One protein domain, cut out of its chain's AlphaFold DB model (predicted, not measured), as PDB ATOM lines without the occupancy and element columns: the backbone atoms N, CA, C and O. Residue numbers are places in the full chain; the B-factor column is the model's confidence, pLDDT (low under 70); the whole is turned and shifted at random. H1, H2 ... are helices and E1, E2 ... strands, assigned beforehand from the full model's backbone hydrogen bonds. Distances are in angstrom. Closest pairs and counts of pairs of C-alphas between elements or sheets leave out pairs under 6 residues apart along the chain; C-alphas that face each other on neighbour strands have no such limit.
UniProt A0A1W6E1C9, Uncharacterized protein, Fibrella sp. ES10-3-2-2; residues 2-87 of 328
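This is residues 2 to 87 of the 328 residues of an uncharacterized protein of Fibrella sp. ES10-3-2-2 (UniProt A0A1W6E1C9). Two antiparallel sheets lie one over the other, partly face to face with a space between their strands: E1, E2 and E3 make the smaller sheet and E4 to E7 the larger. The short helix H1 sits off to one side in the link between the sheets, and the long axis runs from the turn between E2 and E3 to the turn between E5 and E6. The printed part has 86 residues with one named helix and seven named strands, in the order E1 E2 E3 H1 E4 E5 E6 E7, and its class is mostly strand. The sheets' orders are E1 - E2 - E3 and E4 - E5 - E6 - E7. The whole is compact, with a radius of gyration of the C-alphas of 13.1 A, yet elongated, spanning 41 by 27 by 20 A.

Residues 2 to 3 pair antiparallel with residues 9 to 10 of E1, residues 9 to 13. E1 and E2, residues 16 to 21, form a hairpin at 154 degrees, with N 11 and O 18 at 3.0 A. E2 and E3, residues 26 to 30, form a hairpin at 146 degrees, with N 28 and O 19 at 2.8 A. These strands are a meander, each the antiparallel neighbour of the one before; their sheet is only just strongly twisted, its C-alphas lying up to 4.3 A off the best plane. H1, residues 37 to 42, is on neither sheet, and each of its O i to N i+4 pairs is within hydrogen-bond range. A second meander follows. E4, residues 51 to 53, and E5, residues 59 to 66, form a hairpin at 156 degrees, with N 61 and O 52 at 2.8 A. E5 and E6, residues 72 to 79, form a hairpin at 158 degrees, with N 62 and O 76 at 2.8 A. E6 and E7, residues 85 to 87, form a hairpin at 124 degrees, with N 77 and O 87 at 2.9 A. The strands of one sheet are apart from those of the other, for instance E2 and E5.

E1 begins at C-alpha 9, (40.275, -1.295, 5.484), and is 13.3 A long; E2 is 16.5 A and E3 11.0 A. H1 begins at C-alpha 37, (35.568, -21.941, -1.457). E5 is 21.5 A long and E6 22.8 A. E7 ends at C-alpha 87, (25.920, -1.318, -10.293).

The C-alphas of Ala 23 and Leu 69, the two farthest apart, are 42.8 A apart. The printed part has no cut. No link is long; those from E3 to H1 and from H1 to E4 are short, the others tight. The mean pLDDT of the printed part is 76.5, and residues 14 to 15, 34 to 49 and 64 to 73 are under 70.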
ATOM      1  N   LYS A   2      43.491  -3.507   1.487       84.75
ATOM      2  CA  LYS A   2      43.812  -2.144   1.033       84.75
ATOM      3  C   LYS A   2      43.135  -1.132   1.958       84.75
ATOM      4  O   LYS A   2      41.984  -1.351   2.316       84.75
ATOM      5  N   GLN A   3      43.824  -0.063   2.343       88.94
ATOM      6  CA  GLN A   3      43.204   1.063   3.050       88.94
ATOM      7  C   GLN A   3      42.626   2.044   2.029       88.94
ATOM      8  O   GLN A   3      43.292   2.333   1.036       88.94
ATOM      9  N   THR A   4      41.400   2.514   2.255       89.94
ATOM     10  CA  THR A   4      40.732   3.482   1.376       89.94
ATOM     11  C   THR A   4      41.067   4.917   1.741       89.94
ATOM     12  O   THR A   4      41.553   5.200   2.840       89.94
ATOM     13  N   SER A   5      40.711   5.845   0.854       88.31
ATOM     14  CA  SER A   5      40.740   7.291   1.111       88.31
ATOM     15  C   SER A   5      39.942   7.733   2.349       88.31
ATOM     16  O   SER A   5      40.277   8.744   2.960       88.31
ATOM     17  N   THR A   6      38.928   6.971   2.779       87.81
ATOM     18  CA  THR A   6      38.160   7.248   4.012       87.81
ATOM     19  C   THR A   6      38.770   6.610   5.263       87.81
ATOM     20  O   THR A   6      38.177   6.677   6.337       87.81
ATOM     21  N   GLY A   7      39.911   5.931   5.134       89.56
ATOM     22  CA  GLY A   7      40.577   5.218   6.222       89.56
ATOM     23  C   GLY A   7      40.023   3.821   6.515       89.56
ATOM     24  O   GLY A   7      40.584   3.134   7.367       89.56
ATOM     25  N   LEU A   8      38.978   3.366   5.811       92.50
ATOM     26  CA  LEU A   8      38.427   2.020   5.986       92.50
ATOM     27  C   LEU A   8      39.383   0.977   5.392       92.50
ATOM     28  O   LEU A   8      39.968   1.185   4.330       92.50
ATOM     29  N   LEU A   9      39.534  -0.172   6.048       92.12
ATOM     30  CA  LEU A   9      40.275  -1.295   5.484       92.12
ATOM     31  C   LEU A   9      39.334  -2.181   4.667       92.12
ATOM     32  O   LEU A   9      38.347  -2.702   5.181       92.12
ATOM     33  N   ILE A  10      39.673  -2.400   3.401       89.44
ATOM     34  CA  ILE A  10      38.991  -3.338   2.511       89.44
ATOM     35  C   ILE A  10      39.793  -4.627   2.450       89.44
ATOM     36  O   ILE A  10      40.946  -4.669   2.001       89.44
ATOM     37  N   ALA A  11      39.167  -5.710   2.888       86.19
ATOM     38  CA  ALA A  11      39.682  -7.058   2.739       86.19
ATOM     39  C   ALA A  11      38.780  -7.863   1.805       86.19
ATOM     40  O   ALA A  11      37.584  -7.603   1.686       86.19
ATOM     41  N   TYR A  12      39.356  -8.861   1.148       79.19
ATOM     42  CA  TYR A  12      38.609  -9.824   0.355       79.19
ATOM     43  C   TYR A  12      39.007 -11.234   0.771       79.19
ATOM     44  O   TYR A  12      40.141 -11.483   1.182       79.19
ATOM     45  N   SER A  13      38.064 -12.157   0.669       72.69
ATOM     46  CA  SER A  13      38.307 -13.588   0.794       72.69
ATOM     47  C   SER A  13      37.335 -14.344  -0.102       72.69
ATOM     48  O   SER A  13      36.482 -13.745  -0.758       72.69
ATOM     49  N   GLY A  14      37.398 -15.673  -0.071       65.50
ATOM     50  CA  GLY A  14      36.377 -16.498  -0.705       65.50
ATOM     51  C   GLY A  14      34.946 -16.227  -0.212       65.50
ATOM     52  O   GLY A  14      33.977 -16.502  -0.899       65.50
ATOM     53  N   LYS A  15      34.781 -15.625   0.967       69.69
ATOM     54  CA  LYS A  15      33.458 -15.301   1.518       69.69
ATOM     55  C   LYS A  15      32.926 -13.929   1.074       69.69
ATOM     56  O   LYS A  15      31.809 -13.578   1.456       69.69
ATOM     57  N   GLY A  16      33.707 -13.166   0.302       76.44
ATOM     58  CA  GLY A  16      33.328 -11.863  -0.250       76.44
ATOM     59  C   GLY A  16      34.277 -10.713   0.090       76.44
ATOM     60  O   GLY A  16      35.441 -10.943   0.426       76.44
ATOM     61  N   LEU A  17      33.786  -9.471  -0.017       85.50
ATOM     62  CA  LEU A  17      34.476  -8.275   0.495       85.50
ATOM     63  C   LEU A  17      34.010  -7.923   1.899       85.50
ATOM     64  O   LEU A  17      32.834  -8.074   2.231       85.50
ATOM     65  N   PHE A  18      34.932  -7.345   2.653       90.00
ATOM     66  CA  PHE A  18      34.758  -6.911   4.024       90.00
ATOM     67  C   PHE A  18      35.241  -5.472   4.156       90.00
ATOM     68  O   PHE A  18      36.373  -5.171   3.767       90.00
ATOM     69  N   GLY A  19      34.404  -4.624   4.743       92.69
ATOM     70  CA  GLY A  19      34.820  -3.345   5.298       92.69
ATOM     71  C   GLY A  19      35.191  -3.540   6.756       92.69
ATOM     72  O   GLY A  19      34.399  -4.082   7.527       92.69
ATOM     73  N   ILE A  20      36.394  -3.127   7.134       94.56
ATOM     74  CA  ILE A  20      36.920  -3.249   8.490       94.56
ATOM     75  C   ILE A  20      37.268  -1.850   8.982       94.56
ATOM     76  O   ILE A  20      38.051  -1.138   8.352       94.56
ATOM     77  N   ASP A  21      36.701  -1.470  10.120       94.19
ATOM     78  CA  ASP A  21      37.101  -0.257  10.821       94.19
ATOM     79  C   ASP A  21      38.414  -0.530  11.578       94.19
ATOM     80  O   ASP A  21      38.430  -1.377  12.482       94.19
ATOM     81  N   PRO A  22      39.528   0.142  11.228       93.50
ATOM     82  CA  PRO A  22      40.808  -0.085  11.888       93.50
ATOM     83  C   PRO A  22      40.822   0.361  13.357       93.50
ATOM     84  O   PRO A  22      41.588  -0.204  14.140       93.50
ATOM     85  N   ALA A  23      39.983   1.326  13.753       93.38
ATOM     86  CA  ALA A  23      39.933   1.820  15.127       93.38
ATOM     87  C   ALA A  23      39.292   0.786  16.059       93.38
ATOM     88  O   ALA A  23      39.852   0.441  17.100       93.38
ATOM     89  N   THR A  24      38.140   0.241  15.660       95.19
ATOM     90  CA  THR A  24      37.420  -0.764  16.460       95.19
ATOM     91  C   THR A  24      37.857  -2.200  16.178       95.19
ATOM     92  O   THR A  24      37.539  -3.096  16.962       95.19
ATOM     93  N   ARG A  25      38.598  -2.435  15.085       93.50
ATOM     94  CA  ARG A  25      39.024  -3.757  14.588       93.50
ATOM     95  C   ARG A  25      37.845  -4.683  14.272       93.50
ATOM     96  O   ARG A  25      37.954  -5.903  14.400       93.50
ATOM     97  N   ARG A  26      36.704  -4.110  13.881       95.31
ATOM     98  CA  ARG A  26      35.462  -4.840  13.591       95.31
ATOM     99  C   ARG A  26      35.118  -4.787  12.109       95.31
ATOM    100  O   ARG A  26      35.371  -3.792  11.435       95.31
ATOM    101  N   ILE A  27      34.497  -5.862  11.627       94.12
ATOM    102  CA  ILE A  27      33.836  -5.881  10.321       94.12
ATOM    103  C   ILE A  27      32.588  -5.000  10.434       94.12
ATOM    104  O   ILE A  27      31.696  -5.304  11.225       94.12
ATOM    105  N   VAL A  28      32.540  -3.918   9.660       94.94
ATOM    106  CA  VAL A  28      31.400  -2.987   9.616       94.94
ATOM    107  C   VAL A  28      30.368  -3.394   8.570       94.94
ATOM    108  O   VAL A  28      29.175  -3.178   8.760       94.94
ATOM    109  N   TRP A  29      30.810  -4.036   7.489       94.06
ATOM    110  CA  TRP A  29      29.938  -4.612   6.473       94.06
ATOM    111  C   TRP A  29      30.627  -5.784   5.776       94.06
ATOM    112  O   TRP A  29      31.857  -5.877   5.719       94.06
ATOM    113  N   GLN A  30      29.817  -6.677   5.214       90.06
ATOM    114  CA  GLN A  30      30.273  -7.785   4.387       90.06
ATOM    115  C   GLN A  30      29.367  -7.913   3.163       90.06
ATOM    116  O   GLN A  30      28.147  -8.014   3.290       90.06
ATOM    117  N   THR A  31      29.974  -7.999   1.982       83.38
ATOM    118  CA  THR A  31      29.289  -8.517   0.792       83.38
ATOM    119  C   THR A  31      29.448 -10.027   0.764       83.38
ATOM    120  O   THR A  31      30.530 -10.541   1.039       83.38
ATOM    121  N   LYS A  32      28.379 -10.758   0.453       77.94
ATOM    122  CA  LYS A  32      28.450 -12.212   0.281       77.94
ATOM    123  C   LYS A  32      28.647 -12.525  -1.192       77.94
ATOM    124  O   LYS A  32      28.006 -11.921  -2.048       77.94
ATOM    125  N   TRP A  33      29.543 -13.456  -1.485       71.44
ATOM    126  CA  TRP A  33      29.657 -14.044  -2.814       71.44
ATOM    127  C   TRP A  33      29.165 -15.484  -2.751       71.44
ATOM    128  O   TRP A  33      29.584 -16.228  -1.871       71.44
ATOM    129  N   ASP A  34      28.315 -15.876  -3.699       59.31
ATOM    130  CA  ASP A  34      27.734 -17.227  -3.769       59.31
ATOM    131  C   ASP A  34      28.718 -18.291  -4.300       59.31
ATOM    132  O   ASP A  34      28.305 -19.339  -4.784       59.31
ATOM    133  N   ALA A  35      30.025 -18.024  -4.271       56.00
ATOM    134  CA  ALA A  35      31.028 -18.943  -4.795       56.00
ATOM    135  C   ALA A  35      31.435 -19.966  -3.725       56.00
ATOM    136  O   ALA A  35      31.670 -19.606  -2.567       56.00
ATOM    137  N   SER A  36      31.557 -21.241  -4.108       50.81
ATOM    138  CA  SER A  36      32.135 -22.241  -3.212       50.81
ATOM    139  C   SER A  36      33.618 -21.926  -2.992       50.81
ATOM    140  O   SER A  36      34.302 -21.455  -3.901       50.81
ATOM    141  N   VAL A  37      34.147 -22.189  -1.792       48.56
ATOM    142  CA  VAL A  37      35.568 -21.941  -1.457       48.56
ATOM    143  C   VAL A  37      36.517 -22.595  -2.479       48.56
ATOM    144  O   VAL A  37      37.568 -22.041  -2.791       48.56
ATOM    145  N   SER A  38      36.108 -23.729  -3.050       47.62
ATOM    146  CA  SER A  38      36.765 -24.460  -4.138       47.62
ATOM    147  C   SER A  38      36.820 -23.693  -5.469       47.62
ATOM    148  O   SER A  38      37.864 -23.692  -6.118       47.62
ATOM    149  N   ASP A  39      35.759 -22.974  -5.850       49.72
ATOM    150  CA  ASP A  39      35.726 -22.174  -7.086       49.72
ATOM    151  C   ASP A  39      36.653 -20.955  -7.010       49.72
ATOM    152  O   ASP A  39      37.165 -20.493  -8.025       49.72
ATOM    153  N   LEU A  40      36.916 -20.445  -5.805       49.34
ATOM    154  CA  LEU A  40      37.718 -19.238  -5.564       49.34
ATOM    155  C   LEU A  40      39.226 -19.498  -5.546       49.34
ATOM    156  O   LEU A  40      40.012 -18.593  -5.824       49.34
ATOM    157  N   LEU A  41      39.626 -20.731  -5.227       46.62
ATOM    158  CA  LEU A  41      41.012 -21.188  -5.329       46.62
ATOM    159  C   LEU A  41      41.383 -21.562  -6.774       46.62
ATOM    160  O   LEU A  41      42.554 -21.482  -7.136       46.62
ATOM    161  N   ALA A  42      40.394 -21.926  -7.600       46.59
ATOM    162  CA  ALA A  42      40.580 -22.293  -9.004       46.59
ATOM    163  C   ALA A  42      40.369 -21.118  -9.980       46.59
ATOM    164  O   ALA A  42      41.086 -21.011 -10.973       46.59
ATOM    165  N   ASN A  43      39.418 -20.217  -9.699       47.62
ATOM    166  CA  ASN A  43      39.007 -19.144 -10.602       47.62
ATOM    167  C   ASN A  43      39.136 -17.763  -9.949       47.62
ATOM    168  O   ASN A  43      38.191 -17.173  -9.440       47.62
ATOM    169  N   THR A  44      40.346 -17.236 -10.106       52.16
ATOM    170  CA  THR A  44      40.720 -15.816 -10.142       52.16
ATOM    171  C   THR A  44      40.478 -15.014  -8.854       52.16
ATOM    172  O   THR A  44      39.389 -14.475  -8.645       52.16
ATOM    173  N   PRO A  45      41.502 -14.860  -7.988       53.28
ATOM    174  CA  PRO A  45      41.433 -13.907  -6.884       53.28
ATOM    175  C   PRO A  45      41.164 -12.496  -7.424       53.28
ATOM    176  O   PRO A  45      41.591 -12.167  -8.532       53.28
ATOM    177  N   LEU A  46      40.510 -11.637  -6.628       54.81
ATOM    178  CA  LEU A  46      40.635 -10.189  -6.831       54.81
ATOM    179  C   LEU A  46      42.133  -9.892  -6.909       54.81
ATOM    180  O   LEU A  46      42.864 -10.100  -5.938       54.81
ATOM    181  N   THR A  47      42.598  -9.482  -8.082       54.94
ATOM    182  CA  THR A  47      43.968  -9.009  -8.249       54.94
ATOM    183  C   THR A  47      44.136  -7.729  -7.427       54.94
ATOM    184  O   THR A  47      43.150  -7.102  -7.029       54.94
ATOM    185  N   ALA A  48      45.376  -7.305  -7.164       47.81
ATOM    186  CA  ALA A  48      45.626  -6.004  -6.533       47.81
ATOM    187  C   ALA A  48      44.926  -4.848  -7.289       47.81
ATOM    188  O   ALA A  48      44.479  -3.885  -6.669       47.81
ATOM    189  N   ASP A  49      44.736  -5.014  -8.603       56.66
ATOM    190  CA  ASP A  49      44.043  -4.081  -9.498       56.66
ATOM    191  C   ASP A  49      42.517  -4.263  -9.545       56.66
ATOM    192  O   ASP A  49      41.823  -3.479 -10.190       56.66
ATOM    193  N   GLY A  50      41.979  -5.293  -8.888       71.69
ATOM    194  CA  GLY A  50      40.562  -5.641  -8.915       71.69
ATOM    195  C   GLY A  50      39.674  -4.705  -8.092       71.69
ATOM    196  O   GLY A  50      38.467  -4.702  -8.310       71.69
ATOM    197  N   PHE A  51      40.250  -3.908  -7.181       81.69
ATOM    198  CA  PHE A  51      39.569  -2.849  -6.426       81.69
ATOM    199  C   PHE A  51      40.208  -1.490  -6.735       81.69
ATOM    200  O   PHE A  51      41.313  -1.175  -6.275       81.69
ATOM    201  N   GLN A  52      39.489  -0.660  -7.482       86.25
ATOM    202  CA  GLN A  52      39.933   0.679  -7.863       86.25
ATOM    203  C   GLN A  52      38.957   1.700  -7.300       86.25
ATOM    204  O   GLN A  52      37.787   1.696  -7.678       86.25
ATOM    205  N   GLU A  53      39.425   2.551  -6.388       89.88
ATOM    206  CA  GLU A  53      38.619   3.681  -5.931       89.88
ATOM    207  C   GLU A  53      38.305   4.580  -7.117       89.88
ATOM    208  O   GLU A  53      39.105   4.745  -8.039       89.88
ATOM    209  N   ILE A  54      37.095   5.113  -7.109       89.00
ATOM    210  CA  ILE A  54      36.713   6.174  -8.012       89.00
ATOM    211  C   ILE A  54      37.107   7.465  -7.301       89.00
ATOM    212  O   ILE A  54      36.516   7.804  -6.274       89.00
ATOM    213  N   ASP A  55      38.131   8.134  -7.825       84.38
ATOM    214  CA  ASP A  55      38.734   9.312  -7.201       84.38
ATOM    215  C   ASP A  55      37.688  10.351  -6.777       84.38
ATOM    216  O   ASP A  55      36.720  10.628  -7.493       84.38
ATOM    217  N   GLY A  56      37.883  10.914  -5.581       82.56
ATOM    218  CA  GLY A  56      36.977  11.905  -5.000       82.56
ATOM    219  C   GLY A  56      35.614  11.347  -4.578       82.56
ATOM    220  O   GLY A  56      34.659  12.116  -4.468       82.56
ATOM    221  N   SER A  57      35.484  10.031  -4.366       88.44
ATOM    222  CA  SER A  57      34.199   9.415  -4.027       88.44
ATOM    223  C   SER A  57      34.273   8.235  -3.055       88.44
ATOM    224  O   SER A  57      35.301   7.566  -2.992       88.44
ATOM    225  N   PRO A  58      33.159   7.902  -2.367       90.62
ATOM    226  CA  PRO A  58      33.041   6.679  -1.572       90.62
ATOM    227  C   PRO A  58      32.785   5.420  -2.426       90.62
ATOM    228  O   PRO A  58      32.353   4.394  -1.899       90.62
ATOM    229  N   TYR A  59      33.003   5.479  -3.744       91.94
ATOM    230  CA  TYR A  59      32.739   4.370  -4.655       91.94
ATOM    231  C   TYR A  59      34.024   3.713  -5.143       91.94
ATOM    232  O   TYR A  59      35.054   4.357  -5.318       91.94
ATOM    233  N   ALA A  60      33.951   2.416  -5.418       89.81
ATOM    234  CA  ALA A  60      35.029   1.671  -6.046       89.81
ATOM    235  C   ALA A  60      34.501   0.783  -7.168       89.81
ATOM    236  O   ALA A  60      33.437   0.167  -7.064       89.81
ATOM    237  N   ARG A  61      35.286   0.690  -8.240       87.31
ATOM    238  CA  ARG A  61      35.110  -0.299  -9.292       87.31
ATOM    239  C   ARG A  61      35.712  -1.622  -8.833       87.31
ATOM    240  O   ARG A  61      36.881  -1.691  -8.454       87.31
ATOM    241  N   LEU A  62      34.907  -2.671  -8.923       82.50
ATOM    242  CA  LEU A  62      35.321  -4.054  -8.756       82.50
ATOM    243  C   LEU A  62      35.399  -4.727 -10.115       82.50
ATOM    244  O   LEU A  62      34.380  -4.842 -10.796       82.50
ATOM    245  N   GLN A  63      36.579  -5.200 -10.497       75.94
ATOM    246  CA  GLN A  63      36.750  -6.043 -11.674       75.94
ATOM    247  C   GLN A  63      36.981  -7.480 -11.218       75.94
ATOM    248  O   GLN A  63      37.977  -7.795 -10.572       75.94
ATOM    249  N   LYS A  64      36.030  -8.347 -11.553       69.19
ATOM    250  CA  LYS A  64      36.167  -9.793 -11.445       69.19
ATOM    251  C   LYS A  64      36.427 -10.317 -12.847       69.19
ATOM    252  O   LYS A  64      35.579 -10.193 -13.736       69.19
ATOM    253  N   ASP A  65      37.600 -10.891 -13.049       58.12
ATOM    254  CA  ASP A  65      37.850 -11.704 -14.228       58.12
ATOM    255  C   ASP A  65      36.920 -12.916 -14.137       58.12
ATOM    256  O   ASP A  65      37.080 -13.762 -13.258       58.12
ATOM    257  N   SER A  66      35.906 -12.978 -15.001       56.00
ATOM    258  CA  SER A  66      35.166 -14.219 -15.197       56.00
ATOM    259  C   SER A  66      35.637 -14.882 -16.483       56.00
ATOM    260  O   SER A  66      35.894 -14.223 -17.486       56.00
ATOM    261  N   ASP A  67      35.821 -16.191 -16.377       51.59
ATOM    262  CA  ASP A  67      36.153 -17.145 -17.428       51.59
ATOM    263  C   ASP A  67      37.008 -16.611 -18.601       51.59
ATOM    264  O   ASP A  67      36.515 -16.015 -19.570       51.59
ATOM    265  N   LYS A  68      38.319 -16.887 -18.533       51.50
ATOM    266  CA  LYS A  68      39.311 -16.514 -19.556       51.50
ATOM    267  C   LYS A  68      38.946 -17.026 -20.958       51.50
ATOM    268  O   LYS A  68      39.382 -16.415 -21.930       51.50
ATOM    269  N   LEU A  69      38.138 -18.089 -21.077       48.19
ATOM    270  CA  LEU A  69      37.680 -18.623 -22.367       48.19
ATOM    271  C   LEU A  69      36.635 -17.741 -23.066       48.19
ATOM    272  O   LEU A  69      36.591 -17.717 -24.292       48.19
ATOM    273  N   LEU A  70      35.805 -17.004 -22.317       49.41
ATOM    274  CA  LEU A  70      34.699 -16.205 -22.872       49.41
ATOM    275  C   LEU A  70      34.940 -14.690 -22.814       49.41
ATOM    276  O   LEU A  70      34.084 -13.924 -23.265       49.41
ATOM    277  N   ALA A  71      36.075 -14.250 -22.257       50.94
ATOM    278  CA  ALA A  71      36.445 -12.840 -22.088       50.94
ATOM    279  C   ALA A  71      35.344 -11.986 -21.420       50.94
ATOM    280  O   ALA A  71      35.185 -10.798 -21.716       50.94
ATOM    281  N   ARG A  72      34.556 -12.586 -20.522       56.12
ATOM    282  CA  ARG A  72      33.498 -11.883 -19.793       56.12
ATOM    283  C   ARG A  72      34.124 -11.276 -18.545       56.12
ATOM    284  O   ARG A  72      34.364 -11.965 -17.573       56.12
ATOM    285  N   SER A  73      34.411  -9.983 -18.522       62.69
ATOM    286  CA  SER A  73      34.799  -9.324 -17.266       62.69
ATOM    287  C   SER A  73      33.537  -8.860 -16.540       62.69
ATOM    288  O   SER A  73      32.825  -7.999 -17.066       62.69
ATOM    289  N   HIS A  74      33.256  -9.380 -15.344       74.94
ATOM    290  CA  HIS A  74      32.191  -8.832 -14.501       74.94
ATOM    291  C   HIS A  74      32.743  -7.594 -13.799       74.94
ATOM    292  O   HIS A  74      33.711  -7.658 -13.046       74.94
ATOM    293  N   THR A  75      32.146  -6.444 -14.086       80.50
ATOM    294  CA  THR A  75      32.470  -5.182 -13.431       80.50
ATOM    295  C   THR A  75      31.304  -4.761 -12.554       80.50
ATOM    296  O   THR A  75      30.156  -4.786 -12.996       80.50
ATOM    297  N   SER A  76      31.600  -4.374 -11.320       84.06
ATOM    298  CA  SER A  76      30.617  -3.822 -10.387       84.06
ATOM    299  C   SER A  76      31.109  -2.486  -9.851       84.06
ATOM    300  O   SER A  76      32.313  -2.229  -9.842       84.06
ATOM    301  N   ILE A  77      30.191  -1.631  -9.418       89.38
ATOM    302  CA  ILE A  77      30.506  -0.412  -8.673       89.38
ATOM    303  C   ILE A  77      29.879  -0.574  -7.302       89.38
ATOM    304  O   ILE A  77      28.682  -0.843  -7.202       89.38
ATOM    305  N   ILE A  78      30.689  -0.434  -6.262       89.62
ATOM    306  CA  ILE A  78      30.245  -0.545  -4.876       89.62
ATOM    307  C   ILE A  78      30.472   0.770  -4.151       89.62
ATOM    308  O   ILE A  78      31.444   1.466  -4.423       89.62
ATOM    309  N   ASP A  79      29.595   1.084  -3.211       91.69
ATOM    310  CA  ASP A  79      29.878   2.019  -2.133       91.69
ATOM    311  C   ASP A  79      30.745   1.286  -1.103       91.69
ATOM    312  O   ASP A  79      30.280   0.355  -0.441       91.69
ATOM    313  N   PHE A  80      32.018   1.660  -0.983       90.69
ATOM    314  CA  PHE A  80      32.933   0.978  -0.070       90.69
ATOM    315  C   PHE A  80      32.742   1.401   1.392       90.69
ATOM    316  O   PHE A  80      33.351   0.809   2.279       90.69
ATOM    317  N   THR A  81      31.900   2.394   1.684       91.31
ATOM    318  CA  THR A  81      31.574   2.772   3.068       91.31
ATOM    319  C   THR A  81      30.472   1.889   3.649       91.31
ATOM    320  O   THR A  81      30.486   1.602   4.844       91.31
ATOM    321  N   THR A  82      29.572   1.387   2.799       91.69
ATOM    322  CA  THR A  82      28.424   0.556   3.202       91.69
ATOM    323  C   THR A  82      28.486  -0.884   2.688       91.69
ATOM    324  O   THR A  82      27.741  -1.742   3.157       91.69
ATOM    325  N   GLY A  83      29.346  -1.165   1.706       88.12
ATOM    326  CA  GLY A  83      29.389  -2.440   0.991       88.12
ATOM    327  C   GLY A  83      28.263  -2.616  -0.031       88.12
ATOM    328  O   GLY A  83      28.140  -3.686  -0.625       88.12
ATOM    329  N   ARG A  84      27.422  -1.599  -0.249       89.62
ATOM    330  CA  ARG A  84      26.284  -1.674  -1.171       89.62
ATOM    331  C   ARG A  84      26.761  -1.709  -2.623       89.62
ATOM    332  O   ARG A  84      27.494  -0.825  -3.060       89.62
ATOM    333  N   GLU A  85      26.296  -2.689  -3.394       87.56
ATOM    334  CA  GLU A  85      26.482  -2.707  -4.849       87.56
ATOM    335  C   GLU A  85      25.523  -1.706  -5.504       87.56
ATOM    336  O   GLU A  85      24.307  -1.817  -5.370       87.56
ATOM    337  N   VAL A  86      26.086  -0.707  -6.182       90.00
ATOM    338  CA  VAL A  86      25.353   0.353  -6.890       90.00
ATOM    339  C   VAL A  86      25.149  -0.022  -8.355       90.00
ATOM    340  O   VAL A  86      24.173   0.378  -8.974       90.00
ATOM    341  N   PHE A  87      26.057  -0.810  -8.932       88.56
ATOM    342  CA  PHE A  87      25.920  -1.318 -10.293       88.56
ATOM    343  C   PHE A  87      26.597  -2.674 -10.441       88.56
ATOM    344  O   PHE A  87      27.656  -2.906  -9.858       88.56
TER     345      PHE A  87